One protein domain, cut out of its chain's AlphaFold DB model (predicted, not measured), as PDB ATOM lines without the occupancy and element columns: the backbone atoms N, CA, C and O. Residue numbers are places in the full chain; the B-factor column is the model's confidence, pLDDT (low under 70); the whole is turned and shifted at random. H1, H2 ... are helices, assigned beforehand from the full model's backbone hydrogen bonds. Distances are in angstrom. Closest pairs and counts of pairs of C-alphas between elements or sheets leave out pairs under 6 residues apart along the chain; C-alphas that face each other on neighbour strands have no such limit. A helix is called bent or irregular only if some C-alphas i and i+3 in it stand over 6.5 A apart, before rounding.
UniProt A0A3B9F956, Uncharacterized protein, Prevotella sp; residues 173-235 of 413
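What this domain is: This is residues 173 to 235 of the 413 residues of an uncharacterized protein of Prevotella sp (UniProt A0A3B9F956). A long bent helix, H2, folds back through a tight turn into H3, and H3 is the core on which the two arms of H2 and the short helix H1 pack. H4 follows H3 and is set off from this group, touching no other helix. The printed part has 63 residues with four named helices, in the order H1, H2, H3, H4 along the chain, and no named strand; the class is all helix. The whole is compact, with a radius of gyration of the C-alphas of 11.7 A, and spans 30 by 29 by 16 A.

Where its parts are: The longest helix by residues is H2, residues 187 to 206. By its hydrogen bonds it was assigned as one helix, but it is bent: C-alphas 195 and 198 are 7.5 A apart. Its arms are H2a, residues 187 to 195, 12.6 A from first to last C-alpha, and H2b, residues 198 to 206, 12.8 A; C-alpha 187 is at (166.848, 161.265, 248.432). H3, residues 210 to 222, measures 18.2 A. H1, residues 173 to 178, measures 8.8 A and begins with C-alpha 173 at (164.745, 157.779, 231.989). H4, residues 225 to 233, measures 12.1 A and ends with C-alpha 233 at (151.108, 154.073, 258.180).

How they stand to each other: The lines of H2a and H2b stand at a steep tilt of 57 degrees. H2b and H3 form a helical hairpin, running opposite ways at a steep tilt of 44 degrees. H3 touches H2b with residues 212 to 216 alone, and the closest C-alphas, of Asn 200 and Val 212, are 5.7 A apart. H3 touches H2a with residues 215 to 219 alone, at a steep tilt of 67 degrees, opposite ways; the closest C-alphas, of Leu 193 and Glu 215, are 6.9 A apart. H1 touches H3, with the C-alphas of Leu 175 and Ala 214 closest at 5.1 A; they run opposite ways at a shallow tilt of 33 degrees, only just short of steep. The helix packing is mostly crossed, but only just: 1 of these 3 pairs of helices that touch is at a shallow tilt. H4 is apart from H3, and only just apart from H2a, the closest C-alphas being 8.1 A apart. In H1, H2a, H3 and H4 every O i to N i+4 pair is within hydrogen-bond range; in H2b 4 of 5 are.

The domain as a whole: The two C-alphas farthest apart, those of Glu 182 and Gln 233, are 31.4 A apart. The printed part has no cut. The links H2 to H3 and H3 to H4 are tight, and H1 to H2 is short; no link is long. The mean pLDDT of the printed part is 70.2, and 34 residues are under 70, among them residues 182 to 191 and 221 to 235; the mean of H4 is 59.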
ATOM      1  N   SER A 173     164.143 156.688 232.764       63.16
ATOM      2  CA  SER A 173     164.745 157.779 231.989       63.16
ATOM      3  C   SER A 173     163.709 158.662 231.283       63.16
ATOM      4  O   SER A 173     163.890 159.879 231.247       63.16
ATOM      5  N   SER A 174     162.616 158.093 230.759       63.34
ATOM      6  CA  SER A 174     161.507 158.874 230.188       63.34
ATOM      7  C   SER A 174     160.745 159.644 231.264       63.34
ATOM      8  O   SER A 174     160.439 160.814 231.059       63.34
ATOM      9  N   LEU A 175     160.538 159.028 232.431       67.62
ATOM     10  CA  LEU A 175     159.902 159.667 233.583       67.62
ATOM     11  C   LEU A 175     160.718 160.864 234.078       67.62
ATOM     12  O   LEU A 175     160.179 161.955 234.212       67.62
ATOM     13  N   LYS A 176     162.041 160.718 234.234       72.38
ATOM     14  CA  LYS A 176     162.923 161.839 234.610       72.38
ATOM     15  C   LYS A 176     162.862 163.008 233.626       72.38
ATOM     16  O   LYS A 176     162.836 164.152 234.062       72.38
ATOM     17  N   LYS A 177     162.807 162.730 232.316       74.69
ATOM     18  CA  LYS A 177     162.651 163.774 231.288       74.69
ATOM     19  C   LYS A 177     161.314 164.505 231.419       74.69
ATOM     20  O   LYS A 177     161.295 165.725 231.345       74.69
ATOM     21  N   GLN A 178     160.221 163.774 231.644       74.44
ATOM     22  CA  GLN A 178     158.887 164.355 231.850       74.44
ATOM     23  C   GLN A 178     158.768 165.122 233.177       74.44
ATOM     24  O   GLN A 178     158.032 166.098 233.258       74.44
ATOM     25  N   MET A 179     159.522 164.714 234.199       79.25
ATOM     26  CA  MET A 179     159.634 165.402 235.489       79.25
ATOM     27  C   MET A 179     160.595 166.603 235.460       79.25
ATOM     28  O   MET A 179     160.691 167.309 236.462       79.25
ATOM     29  N   GLU A 180     161.297 166.831 234.342       83.25
ATOM     30  CA  GLU A 180     162.333 167.867 234.181       83.25
ATOM     31  C   GLU A 180     163.513 167.703 235.162       83.25
ATOM     32  O   GLU A 180     164.091 168.678 235.637       83.25
ATOM     33  N   VAL A 181     163.882 166.458 235.488       78.31
ATOM     34  CA  VAL A 181     165.010 166.151 236.381       78.31
ATOM     35  C   VAL A 181     166.249 165.773 235.576       78.31
ATOM     36  O   VAL A 181     166.288 164.732 234.912       78.31
ATOM     37  N   GLU A 182     167.304 166.575 235.704       69.50
ATOM     38  CA  GLU A 182     168.634 166.257 235.184       69.50
ATOM     39  C   GLU A 182     169.416 165.384 236.186       69.50
ATOM     40  O   GLU A 182     169.519 165.694 237.372       69.50
ATOM     41  N   GLY A 183     169.975 164.259 235.723       65.75
ATOM     42  CA  GLY A 183     170.835 163.389 236.538       65.75
ATOM     43  C   GLY A 183     170.113 162.369 237.441       65.75
ATOM     44  O   GLY A 183     169.148 161.695 237.049       65.75
ATOM     45  N   VAL A 184     170.662 162.131 238.636       67.19
ATOM     46  CA  VAL A 184     170.147 161.143 239.603       67.19
ATOM     47  C   VAL A 184     169.120 161.809 240.516       67.19
ATOM     48  O   VAL A 184     169.403 162.849 241.093       67.19
ATOM     49  N   VAL A 185     167.952 161.180 240.694       69.56
ATOM     50  CA  VAL A 185     166.936 161.662 241.644       69.56
ATOM     51  C   VAL A 185     167.445 161.421 243.062       69.56
ATOM     52  O   VAL A 185     167.585 160.265 243.495       69.56
ATOM     53  N   THR A 186     167.737 162.515 243.763       69.19
ATOM     54  CA  THR A 186     168.304 162.504 245.114       69.19
ATOM     55  C   THR A 186     167.278 162.033 246.144       69.19
ATOM     56  O   THR A 186     166.073 162.018 245.893       69.19
ATOM     57  N   HIS A 187     167.741 161.649 247.335       58.53
ATOM     58  CA  HIS A 187     166.848 161.265 248.432       58.53
ATOM     59  C   HIS A 187     165.880 162.398 248.814       58.53
ATOM     60  O   HIS A 187     164.696 162.149 249.011       58.53
ATOM     61  N   GLN A 188     166.358 163.647 248.852       67.56
ATOM     62  CA  GLN A 188     165.528 164.816 249.152       67.56
ATOM     63  C   GLN A 188     164.417 165.011 248.110       67.56
ATOM     64  O   GLN A 188     163.253 165.139 248.478       67.56
ATOM     65  N   GLN A 189     164.751 164.917 246.820       68.69
ATOM     66  CA  GLN A 189     163.760 164.988 245.742       68.69
ATOM     67  C   GLN A 189     162.725 163.859 245.839       68.69
ATOM     68  O   GLN A 189     161.552 164.081 245.561       68.69
ATOM     69  N   ARG A 190     163.119 162.653 246.277       67.62
ATOM     70  CA  ARG A 190     162.158 161.563 246.533       67.62
ATOM     71  C   ARG A 190     161.204 161.888 247.676       67.62
ATOM     72  O   ARG A 190     160.019 161.606 247.540       67.62
ATOM     73  N   MET A 191     161.685 162.485 248.767       67.56
ATOM     74  CA  MET A 191     160.812 162.883 249.880       67.56
ATOM     75  C   MET A 191     159.787 163.927 249.429       67.56
ATOM     76  O   MET A 191     158.596 163.755 249.660       67.56
ATOM     77  N   GLU A 192     160.223 164.937 248.674       76.31
ATOM     78  CA  GLU A 192     159.337 165.970 248.120       76.31
ATOM     79  C   GLU A 192     158.297 165.407 247.135       76.31
ATOM     80  O   GLU A 192     157.204 165.958 246.993       76.31
ATOM     81  N   LEU A 193     158.633 164.335 246.415       76.75
ATOM     82  CA  LEU A 193     157.703 163.614 245.543       76.75
ATOM     83  C   LEU A 193     156.664 162.835 246.359       76.75
ATOM     84  O   LEU A 193     155.479 162.868 246.027       76.75
ATOM     85  N   TYR A 194     157.076 162.184 247.451       70.69
ATOM     86  CA  TYR A 194     156.159 161.487 248.356       70.69
ATOM     87  C   TYR A 194     155.179 162.445 249.035       70.69
ATOM     88  O   TYR A 194     153.983 162.155 249.072       70.69
ATOM     89  N   ASP A 195     155.650 163.610 249.482       73.06
ATOM     90  CA  ASP A 195     154.794 164.634 250.091       73.06
ATOM     91  C   ASP A 195     153.723 165.142 249.112       73.06
ATOM     92  O   ASP A 195     152.586 165.421 249.498       73.06
ATOM     93  N   ARG A 196     154.056 165.210 247.816       78.38
ATOM     94  CA  ARG A 196     153.151 165.681 246.756       78.38
ATOM     95  C   ARG A 196     152.276 164.583 246.143       78.38
ATOM     96  O   ARG A 196     151.340 164.918 245.419       78.38
ATOM     97  N   LEU A 197     152.514 163.300 246.442       78.00
ATOM     98  CA  LEU A 197     151.859 162.160 245.782       78.00
ATOM     99  C   LEU A 197     150.328 162.256 245.800       78.00
ATOM    100  O   LEU A 197     149.686 162.100 244.764       78.00
ATOM    101  N   PHE A 198     149.719 162.546 246.951       68.62
ATOM    102  CA  PHE A 198     148.255 162.605 247.050       68.62
ATOM    103  C   PHE A 198     147.645 163.794 246.320       68.62
ATOM    104  O   PHE A 198     146.568 163.675 245.730       68.62
ATOM    105  N   ASP A 199     148.317 164.940 246.349       73.88
ATOM    106  CA  ASP A 199     147.859 166.115 245.620       73.88
ATOM    107  C   ASP A 199     148.032 165.926 244.113       73.88
ATOM    108  O   ASP A 199     147.167 166.338 243.342       73.88
ATOM    109  N   ASN A 200     149.075 165.212 243.697       78.38
ATOM    110  CA  ASN A 200     149.293 164.799 242.320       78.38
ATOM    111  C   ASN A 200     148.245 163.786 241.846       78.38
ATOM    112  O   ASN A 200     147.648 163.987 240.789       78.38
ATOM    113  N   LEU A 201     147.920 162.767 242.648       69.75
ATOM    114  CA  LEU A 201     146.839 161.821 242.347       69.75
ATOM    115  C   LEU A 201     145.502 162.555 242.145       69.75
ATOM    116  O   LEU A 201     144.815 162.324 241.150       69.75
ATOM    117  N   LYS A 202     145.170 163.519 243.019       68.62
ATOM    118  CA  LYS A 202     143.971 164.370 242.868       68.62
ATOM    119  C   LYS A 202     144.017 165.258 241.622       68.62
ATOM    120  O   LYS A 202     142.978 165.468 240.995       68.62
ATOM    121  N   LYS A 203     145.183 165.826 241.294       73.88
ATOM    122  CA  LYS A 203     145.372 166.669 240.104       73.88
ATOM    123  C   LYS A 203     145.213 165.854 238.823       73.88
ATOM    124  O   LYS A 203     144.450 166.296 237.970       73.88
ATOM    125  N   SER A 204     145.816 164.663 238.739       70.00
ATOM    126  CA  SER A 204     145.732 163.787 237.557       70.00
ATOM    127  C   SER A 204     144.286 163.419 237.207       70.00
ATOM    128  O   SER A 204     143.884 163.491 236.052       70.00
ATOM    129  N   HIS A 205     143.446 163.162 238.218       59.34
ATOM    130  CA  HIS A 205     142.024 162.872 238.017       59.34
ATOM    131  C   HIS A 205     141.244 164.068 237.438       59.34
ATOM    132  O   HIS A 205     140.219 163.896 236.781       59.34
ATOM    133  N   ARG A 206     141.661 165.305 237.727       66.81
ATOM    134  CA  ARG A 206     140.952 166.523 237.290       66.81
ATOM    135  C   ARG A 206     141.476 167.072 235.971       66.81
ATOM    136  O   ARG A 206     140.727 167.724 235.251       66.81
ATOM    137  N   LYS A 207     142.761 166.874 235.693       72.12
ATOM    138  CA  LYS A 207     143.442 167.411 234.523       72.12
ATOM    139  C   LYS A 207     144.604 166.497 234.169       72.12
ATOM    140  O   LYS A 207     145.449 166.224 235.015       72.12
ATOM    141  N   HIS A 208     144.661 166.107 232.902       68.56
ATOM    142  CA  HIS A 208     145.806 165.399 232.353       68.56
ATOM    143  C   HIS A 208     147.012 166.349 232.352       68.56
ATOM    144  O   HIS A 208     147.035 167.343 231.622       68.56
ATOM    145  N   ASP A 209     147.978 166.071 233.221       78.75
ATOM    146  CA  ASP A 209     149.243 166.794 233.321       78.75
ATOM    147  C   ASP A 209     150.375 165.759 233.220       78.75
ATOM    148  O   ASP A 209     150.583 164.989 234.163       78.75
ATOM    149  N   PRO A 210     151.092 165.714 232.080       76.50
ATOM    150  CA  PRO A 210     152.138 164.723 231.836       76.50
ATOM    151  C   PRO A 210     153.244 164.708 232.897       76.50
ATOM    152  O   PRO A 210     153.839 163.661 233.142       76.50
ATOM    153  N   LYS A 211     153.521 165.849 233.545       82.38
ATOM    154  CA  LYS A 211     154.528 165.936 234.609       82.38
ATOM    155  C   LYS A 211     154.023 165.272 235.886       82.38
ATOM    156  O   LYS A 211     154.747 164.504 236.511       82.38
ATOM    157  N   VAL A 212     152.768 165.530 236.246       82.69
ATOM    158  CA  VAL A 212     152.108 164.937 237.419       82.69
ATOM    159  C   VAL A 212     151.999 163.419 237.276       82.69
ATOM    160  O   VAL A 212     152.277 162.694 238.228       82.69
ATOM    161  N   GLU A 213     151.640 162.931 236.089       79.69
ATOM    162  CA  GLU A 213     151.579 161.494 235.794       79.69
ATOM    163  C   GLU A 213     152.953 160.833 235.883       79.69
ATOM    164  O   GLU A 213     153.089 159.789 236.522       79.69
ATOM    165  N   ALA A 214     153.987 161.483 235.344       81.00
ATOM    166  CA  ALA A 214     155.350 160.986 235.443       81.00
ATOM    167  C   ALA A 214     155.859 160.940 236.895       81.00
ATOM    168  O   ALA A 214     156.515 159.976 237.288       81.00
ATOM    169  N   GLU A 215     155.535 161.943 237.721       82.44
ATOM    170  CA  GLU A 215     155.873 161.940 239.151       82.44
ATOM    171  C   GLU A 215     155.198 160.763 239.888       82.44
ATOM    172  O   GLU A 215     155.857 160.068 240.664       82.44
ATOM    173  N   ILE A 216     153.912 160.497 239.621       80.31
ATOM    174  CA  ILE A 216     153.164 159.376 240.221       80.31
ATOM    175  C   ILE A 216     153.770 158.032 239.801       80.31
ATOM    176  O   ILE A 216     154.040 157.172 240.642       80.31
ATOM    177  N   GLU A 217     154.014 157.849 238.506       77.19
ATOM    178  CA  GLU A 217     154.528 156.598 237.958       77.19
ATOM    179  C   GLU A 217     155.975 156.323 238.398       77.19
ATOM    180  O   GLU A 217     156.336 155.180 238.691       77.19
ATOM    181  N   PHE A 218     156.794 157.368 238.553       80.12
ATOM    182  CA  PHE A 218     158.143 157.257 239.107       80.12
ATOM    183  C   PHE A 218     158.137 156.762 240.556       80.12
ATOM    184  O   PHE A 218     158.935 155.887 240.906       80.12
ATOM    185  N   ILE A 219     157.229 157.286 241.389       77.12
ATOM    186  CA  ILE A 219     157.069 156.852 242.783       77.12
ATOM    187  C   ILE A 219     156.665 155.379 242.835       77.12
ATOM    188  O   ILE A 219     157.328 154.605 243.518       77.12
ATOM    189  N   ILE A 220     155.641 154.978 242.074       73.44
ATOM    190  CA  ILE A 220     155.154 153.587 242.037       73.44
ATOM    191  C   ILE A 220     156.273 152.617 241.633       73.44
ATOM    192  O   ILE A 220     156.359 151.518 242.173       73.44
ATOM    193  N   LYS A 221     157.160 153.028 240.721       67.75
ATOM    194  CA  LYS A 221     158.290 152.204 240.272       67.75
ATOM    195  C   LYS A 221     159.430 152.066 241.270       67.75
ATOM    196  O   LYS A 221     160.111 151.046 241.261       67.75
ATOM    197  N   CYS A 222     159.718 153.120 242.025       65.44
ATOM    198  CA  CYS A 222     160.950 153.207 242.808       65.44
ATOM    199  C   CYS A 222     160.728 153.004 244.307       65.44
ATOM    200  O   CYS A 222     161.709 152.875 245.040       65.44
ATOM    201  N   ILE A 223     159.478 153.031 244.769       65.56
ATOM    202  CA  ILE A 223     159.162 152.848 246.179       65.56
ATOM    203  C   ILE A 223     159.293 151.370 246.545       65.56
ATOM    204  O   ILE A 223     158.645 150.502 245.964       65.56
ATOM    205  N   ASP A 224     160.155 151.067 247.511       55.66
ATOM    206  CA  ASP A 224     160.214 149.724 248.063       55.66
ATOM    207  C   ASP A 224     158.989 149.463 248.968       55.66
ATOM    208  O   ASP A 224     158.427 150.402 249.553       55.66
ATOM    209  N   PRO A 225     158.563 148.196 249.123       48.88
ATOM    210  CA  PRO A 225     157.378 147.859 249.910       48.88
ATOM    211  C   PRO A 225     157.428 148.330 251.370       48.88
ATOM    212  O   PRO A 225     156.383 148.637 251.945       48.88
ATOM    213  N   ALA A 226     158.615 148.412 251.984       52.81
ATOM    214  CA  ALA A 226     158.753 148.851 253.371       52.81
ATOM    215  C   ALA A 226     158.538 150.366 253.499       52.81
ATOM    216  O   ALA A 226     157.801 150.812 254.382       52.81
ATOM    217  N   THR A 227     159.089 151.150 252.574       57.59
ATOM    218  CA  THR A 227     158.841 152.592 252.475       57.59
ATOM    219  C   THR A 227     157.382 152.888 252.141       57.59
ATOM    220  O   THR A 227     156.794 153.784 252.744       57.59
ATOM    221  N   LEU A 228     156.763 152.109 251.249       62.97
ATOM    222  CA  LEU A 228     155.340 152.236 250.926       62.97
ATOM    223  C   LEU A 228     154.457 151.946 252.151       62.97
ATOM    224  O   LEU A 228     153.535 152.706 252.450       62.97
ATOM    225  N   ARG A 229     154.777 150.893 252.914       58.72
ATOM    226  CA  ARG A 229     154.100 150.564 254.175       58.72
ATOM    227  C   ARG A 229     154.250 151.681 255.207       58.72
ATOM    228  O   ARG A 229     153.250 152.111 255.777       58.72
ATOM    229  N   MET A 230     155.467 152.185 255.420       61.66
ATOM    230  CA  MET A 230     155.717 153.316 256.320       61.66
ATOM    231  C   MET A 230     154.970 154.574 255.874       61.66
ATOM    232  O   MET A 230     154.423 155.291 256.709       61.66
ATOM    233  N   PHE A 231     154.936 154.846 254.570       65.88
ATOM    234  CA  PHE A 231     154.215 155.975 254.006       65.88
ATOM    235  C   PHE A 231     152.718 155.874 254.295       65.88
ATOM    236  O   PHE A 231     152.155 156.839 254.807       65.88
ATOM    237  N   PHE A 232     152.096 154.714 254.050       63.75
ATOM    238  CA  PHE A 232     150.685 154.490 254.366       63.75
ATOM    239  C   PHE A 232     150.403 154.594 255.867       63.75
ATOM    240  O   PHE A 232     149.466 155.287 256.254       63.75
ATOM    241  N   GLN A 233     151.246 154.003 256.718       60.72
ATOM    242  CA  GLN A 233     151.108 154.073 258.180       60.72
ATOM    243  C   GLN A 233     151.227 155.500 258.733       60.72
ATOM    244  O   GLN A 233     150.613 155.813 259.748       60.72
ATOM    245  N   LYS A 234     151.986 156.373 258.062       65.44
ATOM    246  CA  LYS A 234     152.132 157.791 258.429       65.44
ATOM    247  C   LYS A 234     150.988 158.681 257.931       65.44
ATOM    248  O   LYS A 234     150.929 159.844 258.322       65.44
ATOM    249  N   GLN A 235     150.097 158.174 257.077       66.81
ATOM    250  CA  GLN A 235     148.941 158.946 256.619       66.81
ATOM    251  C   GLN A 235     147.880 159.094 257.706       66.81
ATOM    252  O   GLN A 235     147.762 158.271 258.608       66.81
TER     253      GLN A 235